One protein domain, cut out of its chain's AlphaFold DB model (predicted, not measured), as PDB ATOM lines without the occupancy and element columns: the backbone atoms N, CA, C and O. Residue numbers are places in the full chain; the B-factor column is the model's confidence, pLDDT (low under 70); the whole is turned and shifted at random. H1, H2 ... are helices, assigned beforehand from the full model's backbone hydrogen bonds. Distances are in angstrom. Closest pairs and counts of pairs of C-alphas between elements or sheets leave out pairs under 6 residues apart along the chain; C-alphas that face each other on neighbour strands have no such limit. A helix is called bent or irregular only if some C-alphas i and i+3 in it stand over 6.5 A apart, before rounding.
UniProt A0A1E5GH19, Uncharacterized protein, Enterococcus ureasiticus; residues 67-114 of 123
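AT A GLANCE: This is residues 67 to 114 of the 123 residues of an uncharacterized protein of Enterococcus ureasiticus (UniProt A0A1E5GH19). Two helices, H2 and H3, make a helical hairpin that meets near its turn and opens like a V away from it, with the short helix H1 set crosswise by the first end of H2, at the open end. The touch between the two arms is made on H2 by residues 88 to 92 alone. The printed part has 48 residues with three named helices, in the order H1, H2, H3, and no named strand; the class is all helix. The whole is only just loose, close to compact, with a radius of gyration of the C-alphas of 11.6 A, and its elongated outline spans 34 by 18 by 18 A.

IN THESE COORDINATES: Begin at Leu 67 and go on to C-alpha 71 at (79.830, 38.348, 72.115), where H1 begins; it holds residues 71 to 76 and measures 8.5 A from first to last C-alpha. Pass Leu 77 and find C-alpha 78 at (90.038, 34.425, 64.305); from there H2 runs through residues 78 to 93, 22.6 A long. After Leu 94, H3 holds residues 95 to 111, the longest helix by residues, 20.7 A from first to last C-alpha, and ends with C-alpha 111 at (82.692, 30.321, 80.294). Look within H3 for its irregular place, where C-alphas 97 and 100 are 8.6 A apart, and for a kink of 46 degrees near residue 102.

HOW THE PARTS SIT: Start with H1 and H2, which are close but not clearly touching: their closest C-alphas, those of Val 75 and Val 81, are 6.5 A apart. Their lines are about perpendicular, at 80 degrees. Farther along, H2 touches H3 with residues 88 to 92 alone, and the closest C-alphas of the two, those of Met 91 and Gln 102, are 5.5 A apart. These two helices form a hairpin and run opposite ways at a tilt of 35.3 degrees, only just steep. H1 and H3 are apart. In the backbones of H1 and H2, every O i to N i+4 pair is within hydrogen-bond range; in H3, 11 of 13 are.

THE WHOLE: The two C-alphas farthest apart, those of Asp 69 and Ile 96, are 34.8 A apart, while those of Leu 67 and Lys 114, the first and last printed, are 16.8 A apart. The printed part has no cut, and both links, H1 to H2 and H2 to H3, are tight, with 1 residue each. In the B-factor column the mean pLDDT of the printed part is 80.3; look at residues 95 to 99, which belong to H3, for values under 70, where the model's confidence is low.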
ATOM      1  N   LEU A  67      85.208  45.308  71.160       83.88
ATOM      2  CA  LEU A  67      84.225  44.616  71.983       83.88
ATOM      3  C   LEU A  67      82.832  45.250  71.884       83.88
ATOM      4  O   LEU A  67      81.992  44.937  72.719       83.88
ATOM      5  N   LYS A  68      82.537  46.162  70.947       82.62
ATOM      6  CA  LYS A  68      81.169  46.682  70.749       82.62
ATOM      7  C   LYS A  68      80.226  45.663  70.117       82.62
ATOM      8  O   LYS A  68      79.049  45.678  70.481       82.62
ATOM      9  N   ASP A  69      80.744  44.764  69.290       79.69
ATOM     10  CA  ASP A  69      79.964  43.754  68.564       79.69
ATOM     11  C   ASP A  69      79.409  42.664  69.488       79.69
ATOM     12  O   ASP A  69      79.754  42.598  70.673       79.69
ATOM     13  N   ASP A  70      78.499  41.829  68.988       83.25
ATOM     14  CA  ASP A  70      77.941  40.740  69.788       83.25
ATOM     15  C   ASP A  70      79.056  39.828  70.336       83.25
ATOM     16  O   ASP A  70      80.140  39.695  69.752       83.25
ATOM     17  N   ILE A  71      78.825  39.223  71.505       82.75
ATOM     18  CA  ILE A  71      79.830  38.348  72.115       82.75
ATOM     19  C   ILE A  71      80.124  37.141  71.220       82.75
ATOM     20  O   ILE A  71      81.280  36.733  71.153       82.75
ATOM     21  N   HIS A  72      79.131  36.618  70.491       82.81
ATOM     22  CA  HIS A  72      79.315  35.546  69.516       82.81
ATOM     23  C   HIS A  72      80.222  35.991  68.369       82.81
ATOM     24  O   HIS A  72      81.208  35.317  68.084       82.81
ATOM     25  N   ASP A  73      79.970  37.167  67.792       82.38
ATOM     26  CA  ASP A  73      80.820  37.720  66.731       82.38
ATOM     27  C   ASP A  73      82.261  37.891  67.224       82.38
ATOM     28  O   ASP A  73      83.209  37.467  66.563       82.38
ATOM     29  N   THR A  74      82.423  38.421  68.440       83.00
ATOM     30  CA  THR A  74      83.729  38.627  69.080       83.00
ATOM     31  C   THR A  74      84.489  37.314  69.261       83.00
ATOM     32  O   THR A  74      85.661  37.231  68.890       83.00
ATOM     33  N   VAL A  75      83.851  36.274  69.811       82.44
ATOM     34  CA  VAL A  75      84.518  34.984  70.060       82.44
ATOM     35  C   VAL A  75      84.719  34.159  68.789       82.44
ATOM     36  O   VAL A  75      85.503  33.214  68.809       82.44
ATOM     37  N   TYR A  76      84.070  34.517  67.677       82.19
ATOM     38  CA  TYR A  76      84.290  33.893  66.366       82.19
ATOM     39  C   TYR A  76      85.381  34.597  65.552       82.19
ATOM     40  O   TYR A  76      85.878  34.033  64.571       82.19
ATOM     41  N   LEU A  77      85.821  35.793  65.960       83.62
ATOM     42  CA  LEU A  77      86.961  36.449  65.330       83.62
ATOM     43  C   LEU A  77      88.205  35.568  65.466       83.62
ATOM     44  O   LEU A  77      88.695  35.295  66.562       83.62
ATOM     45  N   TYR A  78      88.789  35.188  64.327       79.44
ATOM     46  CA  TYR A  78      90.038  34.425  64.305       79.44
ATOM     47  C   TYR A  78      91.148  35.118  65.109       79.44
ATOM     48  O   TYR A  78      91.915  34.461  65.811       79.44
ATOM     49  N   SER A  79      91.227  36.451  65.034       82.25
ATOM     50  CA  SER A  79      92.175  37.244  65.818       82.25
ATOM     51  C   SER A  79      91.931  37.108  67.320       82.25
ATOM     52  O   SER A  79      92.896  36.980  68.064       82.25
ATOM     53  N   PHE A  80      90.678  37.077  67.773       87.12
ATOM     54  CA  PHE A  80      90.351  36.831  69.174       87.12
ATOM     55  C   PHE A  80      90.823  35.439  69.599       87.12
ATOM     56  O   PHE A  80      91.702  35.317  70.450       87.12
ATOM     57  N   VAL A  81      90.325  34.392  68.936       83.56
ATOM     58  CA  VAL A  81      90.612  32.992  69.294       83.56
ATOM     59  C   VAL A  81      92.110  32.690  69.243       83.56
ATOM     60  O   VAL A  81      92.660  32.055  70.143       83.56
ATOM     61  N   SER A  82      92.798  33.158  68.200       83.81
ATOM     62  CA  SER A  82      94.238  32.950  68.033       83.81
ATOM     63  C   SER A  82      95.038  33.618  69.150       83.81
ATOM     64  O   SER A  82      95.942  32.994  69.708       83.81
ATOM     65  N   ASN A  83      94.705  34.861  69.510       85.75
ATOM     66  CA  ASN A  83      95.445  35.584  70.542       85.75
ATOM     67  C   ASN A  83      95.123  35.084  71.952       85.75
ATOM     68  O   ASN A  83      96.055  34.946  72.734       85.75
ATOM     69  N   MET A  84      93.875  34.706  72.248       85.62
ATOM     70  CA  MET A  84      93.513  34.063  73.520       85.62
ATOM     71  C   MET A  84      94.265  32.738  73.721       85.62
ATOM     72  O   MET A  84      94.882  32.522  74.759       85.62
ATOM     73  N   ASN A  85      94.327  31.880  72.695       82.56
ATOM     74  CA  ASN A  85      95.073  30.618  72.779       82.56
ATOM     75  C   ASN A  85      96.584  30.821  72.977       82.56
ATOM     76  O   ASN A  85      97.230  30.061  73.702       82.56
ATOM     77  N   LYS A  86      97.168  31.832  72.322       85.12
ATOM     78  CA  LYS A  86      98.577  32.191  72.535       85.12
ATOM     79  C   LYS A  86      98.802  32.688  73.956       85.12
ATOM     80  O   LYS A  86      99.762  32.253  74.585       85.12
ATOM     81  N   LEU A  87      97.912  33.547  74.450       85.56
ATOM     82  CA  LEU A  87      97.961  34.082  75.804       85.56
ATOM     83  C   LEU A  87      97.955  32.936  76.828       85.56
ATOM     84  O   LEU A  87      98.880  32.854  77.632       85.56
ATOM     85  N   TYR A  88      97.029  31.981  76.694       81.94
ATOM     86  CA  TYR A  88      96.954  30.787  77.539       81.94
ATOM     87  C   TYR A  88      98.257  29.974  77.543       81.94
ATOM     88  O   TYR A  88      98.773  29.597  78.597       81.94
ATOM     89  N   ARG A  89      98.838  29.725  76.361       82.75
ATOM     90  CA  ARG A  89     100.114  29.002  76.230       82.75
ATOM     91  C   ARG A  89     101.251  29.735  76.939       82.75
ATOM     92  O   ARG A  89     102.014  29.115  77.675       82.75
ATOM     93  N   ILE A  90     101.368  31.040  76.706       83.38
ATOM     94  CA  ILE A  90     102.430  31.874  77.275       83.38
ATOM     95  C   ILE A  90     102.280  31.952  78.796       83.38
ATOM     96  O   ILE A  90     103.264  31.786  79.510       83.38
ATOM     97  N   MET A  91     101.058  32.124  79.306       79.62
ATOM     98  CA  MET A  91     100.790  32.071  80.744       79.62
ATOM     99  C   MET A  91     101.109  30.704  81.338       79.62
ATOM    100  O   MET A  91     101.647  30.649  82.433       79.62
ATOM    101  N   GLY A  92     100.852  29.609  80.619       78.25
ATOM    102  CA  GLY A  92     101.269  28.271  81.037       78.25
ATOM    103  C   GLY A  92     102.788  28.144  81.177       78.25
ATOM    104  O   GLY A  92     103.274  27.636  82.190       78.25
ATOM    105  N   ASN A  93     103.541  28.673  80.210       79.44
ATOM    106  CA  ASN A  93     105.006  28.717  80.263       79.44
ATOM    107  C   ASN A  93     105.511  29.602  81.414       79.44
ATOM    108  O   ASN A  93     106.504  29.283  82.062       79.44
ATOM    109  N   LEU A  94     104.803  30.699  81.692       74.50
ATOM    110  CA  LEU A  94     105.127  31.652  82.751       74.50
ATOM    111  C   LEU A  94     104.391  31.363  84.074       74.50
ATOM    112  O   LEU A  94     104.427  32.196  84.977       74.50
ATOM    113  N   SER A  95     103.738  30.206  84.213       69.06
ATOM    114  CA  SER A  95     102.760  29.909  85.278       69.06
ATOM    115  C   SER A  95     103.316  30.070  86.691       69.06
ATOM    116  O   SER A  95     102.599  30.471  87.597       69.06
ATOM    117  N   ILE A  96     104.622  29.879  86.875       64.56
ATOM    118  CA  ILE A  96     105.311  30.151  88.146       64.56
ATOM    119  C   ILE A  96     105.145  31.620  88.590       64.56
ATOM    120  O   ILE A  96     105.084  31.894  89.783       64.56
ATOM    121  N   SER A  97     105.072  32.562  87.648       64.25
ATOM    122  CA  SER A  97     104.969  34.008  87.895       64.25
ATOM    123  C   SER A  97     103.583  34.592  87.610       64.25
ATOM    124  O   SER A  97     103.326  35.729  87.991       64.25
ATOM    125  N   PHE A  98     102.704  33.840  86.944       65.88
ATOM    126  CA  PHE A  98     101.370  34.290  86.536       65.88
ATOM    127  C   PHE A  98     100.266  33.301  86.930       65.88
ATOM    128  O   PHE A  98      99.203  33.353  86.331       65.88
ATOM    129  N   SER A  99     100.486  32.409  87.903       69.19
ATOM    130  CA  SER A  99      99.543  31.330  88.263       69.19
ATOM    131  C   SER A  99      98.105  31.828  88.430       69.19
ATOM    132  O   SER A  99      97.205  31.321  87.770       69.19
ATOM    133  N   ASP A 100      97.892  32.873  89.230       72.31
ATOM    134  CA  ASP A 100      96.549  33.423  89.461       72.31
ATOM    135  C   ASP A 100      95.942  34.023  88.185       72.31
ATOM    136  O   ASP A 100      94.740  33.936  87.940       72.31
ATOM    137  N   PHE A 101      96.787  34.622  87.344       72.44
ATOM    138  CA  PHE A 101      96.374  35.209  86.074       72.44
ATOM    139  C   PHE A 101      96.071  34.140  85.014       72.44
ATOM    140  O   PHE A 101      95.161  34.301  84.205       72.44
ATOM    141  N   GLN A 102      96.788  33.018  85.058       77.56
ATOM    142  CA  GLN A 102      96.522  31.839  84.250       77.56
ATOM    143  C   GLN A 102      95.188  31.203  84.649       77.56
ATOM    144  O   GLN A 102      94.376  30.900  83.778       77.56
ATOM    145  N   ASP A 103      94.942  31.027  85.948       79.38
ATOM    146  CA  ASP A 103      93.672  30.500  86.455       79.38
ATOM    147  C   ASP A 103      92.500  31.401  86.043       79.38
ATOM    148  O   ASP A 103      91.449  30.911  85.621       79.38
ATOM    149  N   PHE A 104      92.713  32.719  86.072       80.88
ATOM    150  CA  PHE A 104      91.752  33.707  85.596       80.88
ATOM    151  C   PHE A 104      91.438  33.574  84.097       80.88
ATOM    152  O   PHE A 104      90.269  33.488  83.713       80.88
ATOM    153  N   ASP A 105      92.464  33.506  83.243       81.88
ATOM    154  CA  ASP A 105      92.305  33.345  81.790       81.88
ATOM    155  C   ASP A 105      91.597  32.031  81.419       81.88
ATOM    156  O   ASP A 105      90.713  32.001  80.553       81.88
ATOM    157  N   ILE A 106      91.932  30.944  82.123       83.62
ATOM    158  CA  ILE A 106      91.266  29.645  81.981       83.62
ATOM    159  C   ILE A 106      89.779  29.766  82.304       83.62
ATOM    160  O   ILE A 106      88.942  29.245  81.559       83.62
ATOM    161  N   GLU A 107      89.447  30.397  83.429       85.44
ATOM    162  CA  GLU A 107      88.069  30.477  83.903       85.44
ATOM    163  C   GLU A 107      87.210  31.324  82.964       85.44
ATOM    164  O   GLU A 107      86.103  30.914  82.607       85.44
ATOM    165  N   ILE A 108      87.744  32.440  82.461       86.00
ATOM    166  CA  ILE A 108      87.085  33.210  81.403       86.00
ATOM    167  C   ILE A 108      86.860  32.337  80.169       86.00
ATOM    168  O   ILE A 108      85.723  32.200  79.713       86.00
ATOM    169  N   SER A 109      87.917  31.713  79.646       84.00
ATOM    170  CA  SER A 109      87.865  30.962  78.388       84.00
ATOM    171  C   SER A 109      86.856  29.810  78.423       84.00
ATOM    172  O   SER A 109      86.169  29.558  77.433       84.00
ATOM    173  N   LYS A 110      86.711  29.130  79.566       85.44
ATOM    174  CA  LYS A 110      85.724  28.052  79.755       85.44
ATOM    175  C   LYS A 110      84.276  28.534  79.724       85.44
ATOM    176  O   LYS A 110      83.396  27.754  79.359       85.44
ATOM    177  N   ASN A 111      84.033  29.769  80.149       85.50
ATOM    178  CA  ASN A 111      82.692  30.321  80.294       85.50
ATOM    179  C   ASN A 111      82.216  31.069  79.046       85.50
ATOM    180  O   ASN A 111      81.023  31.368  78.946       85.50
ATOM    181  N   LEU A 112      83.107  31.361  78.094       85.38
ATOM    182  CA  LEU A 112      82.731  31.987  76.830       85.38
ATOM    183  C   LEU A 112      81.812  31.090  75.992       85.38
ATOM    184  O   LEU A 112      81.903  29.859  76.069       85.38
ATOM    185  N   PRO A 113      80.930  31.691  75.169       80.25
ATOM    186  CA  PRO A 113      80.157  30.939  74.196       80.25
ATOM    187  C   PRO A 113      81.098  30.105  73.333       80.25
ATOM    188  O   PRO A 113      82.114  30.597  72.838       80.25
ATOM    189  N   LYS A 114      80.769  28.826  73.162       72.69
ATOM    190  CA  LYS A 114      81.529  27.987  72.245       72.69
ATOM    191  C   LYS A 114      81.253  28.442  70.821       72.69
ATOM    192  O   LYS A 114      80.111  28.741  70.476       72.69
TER     193      LYS A 114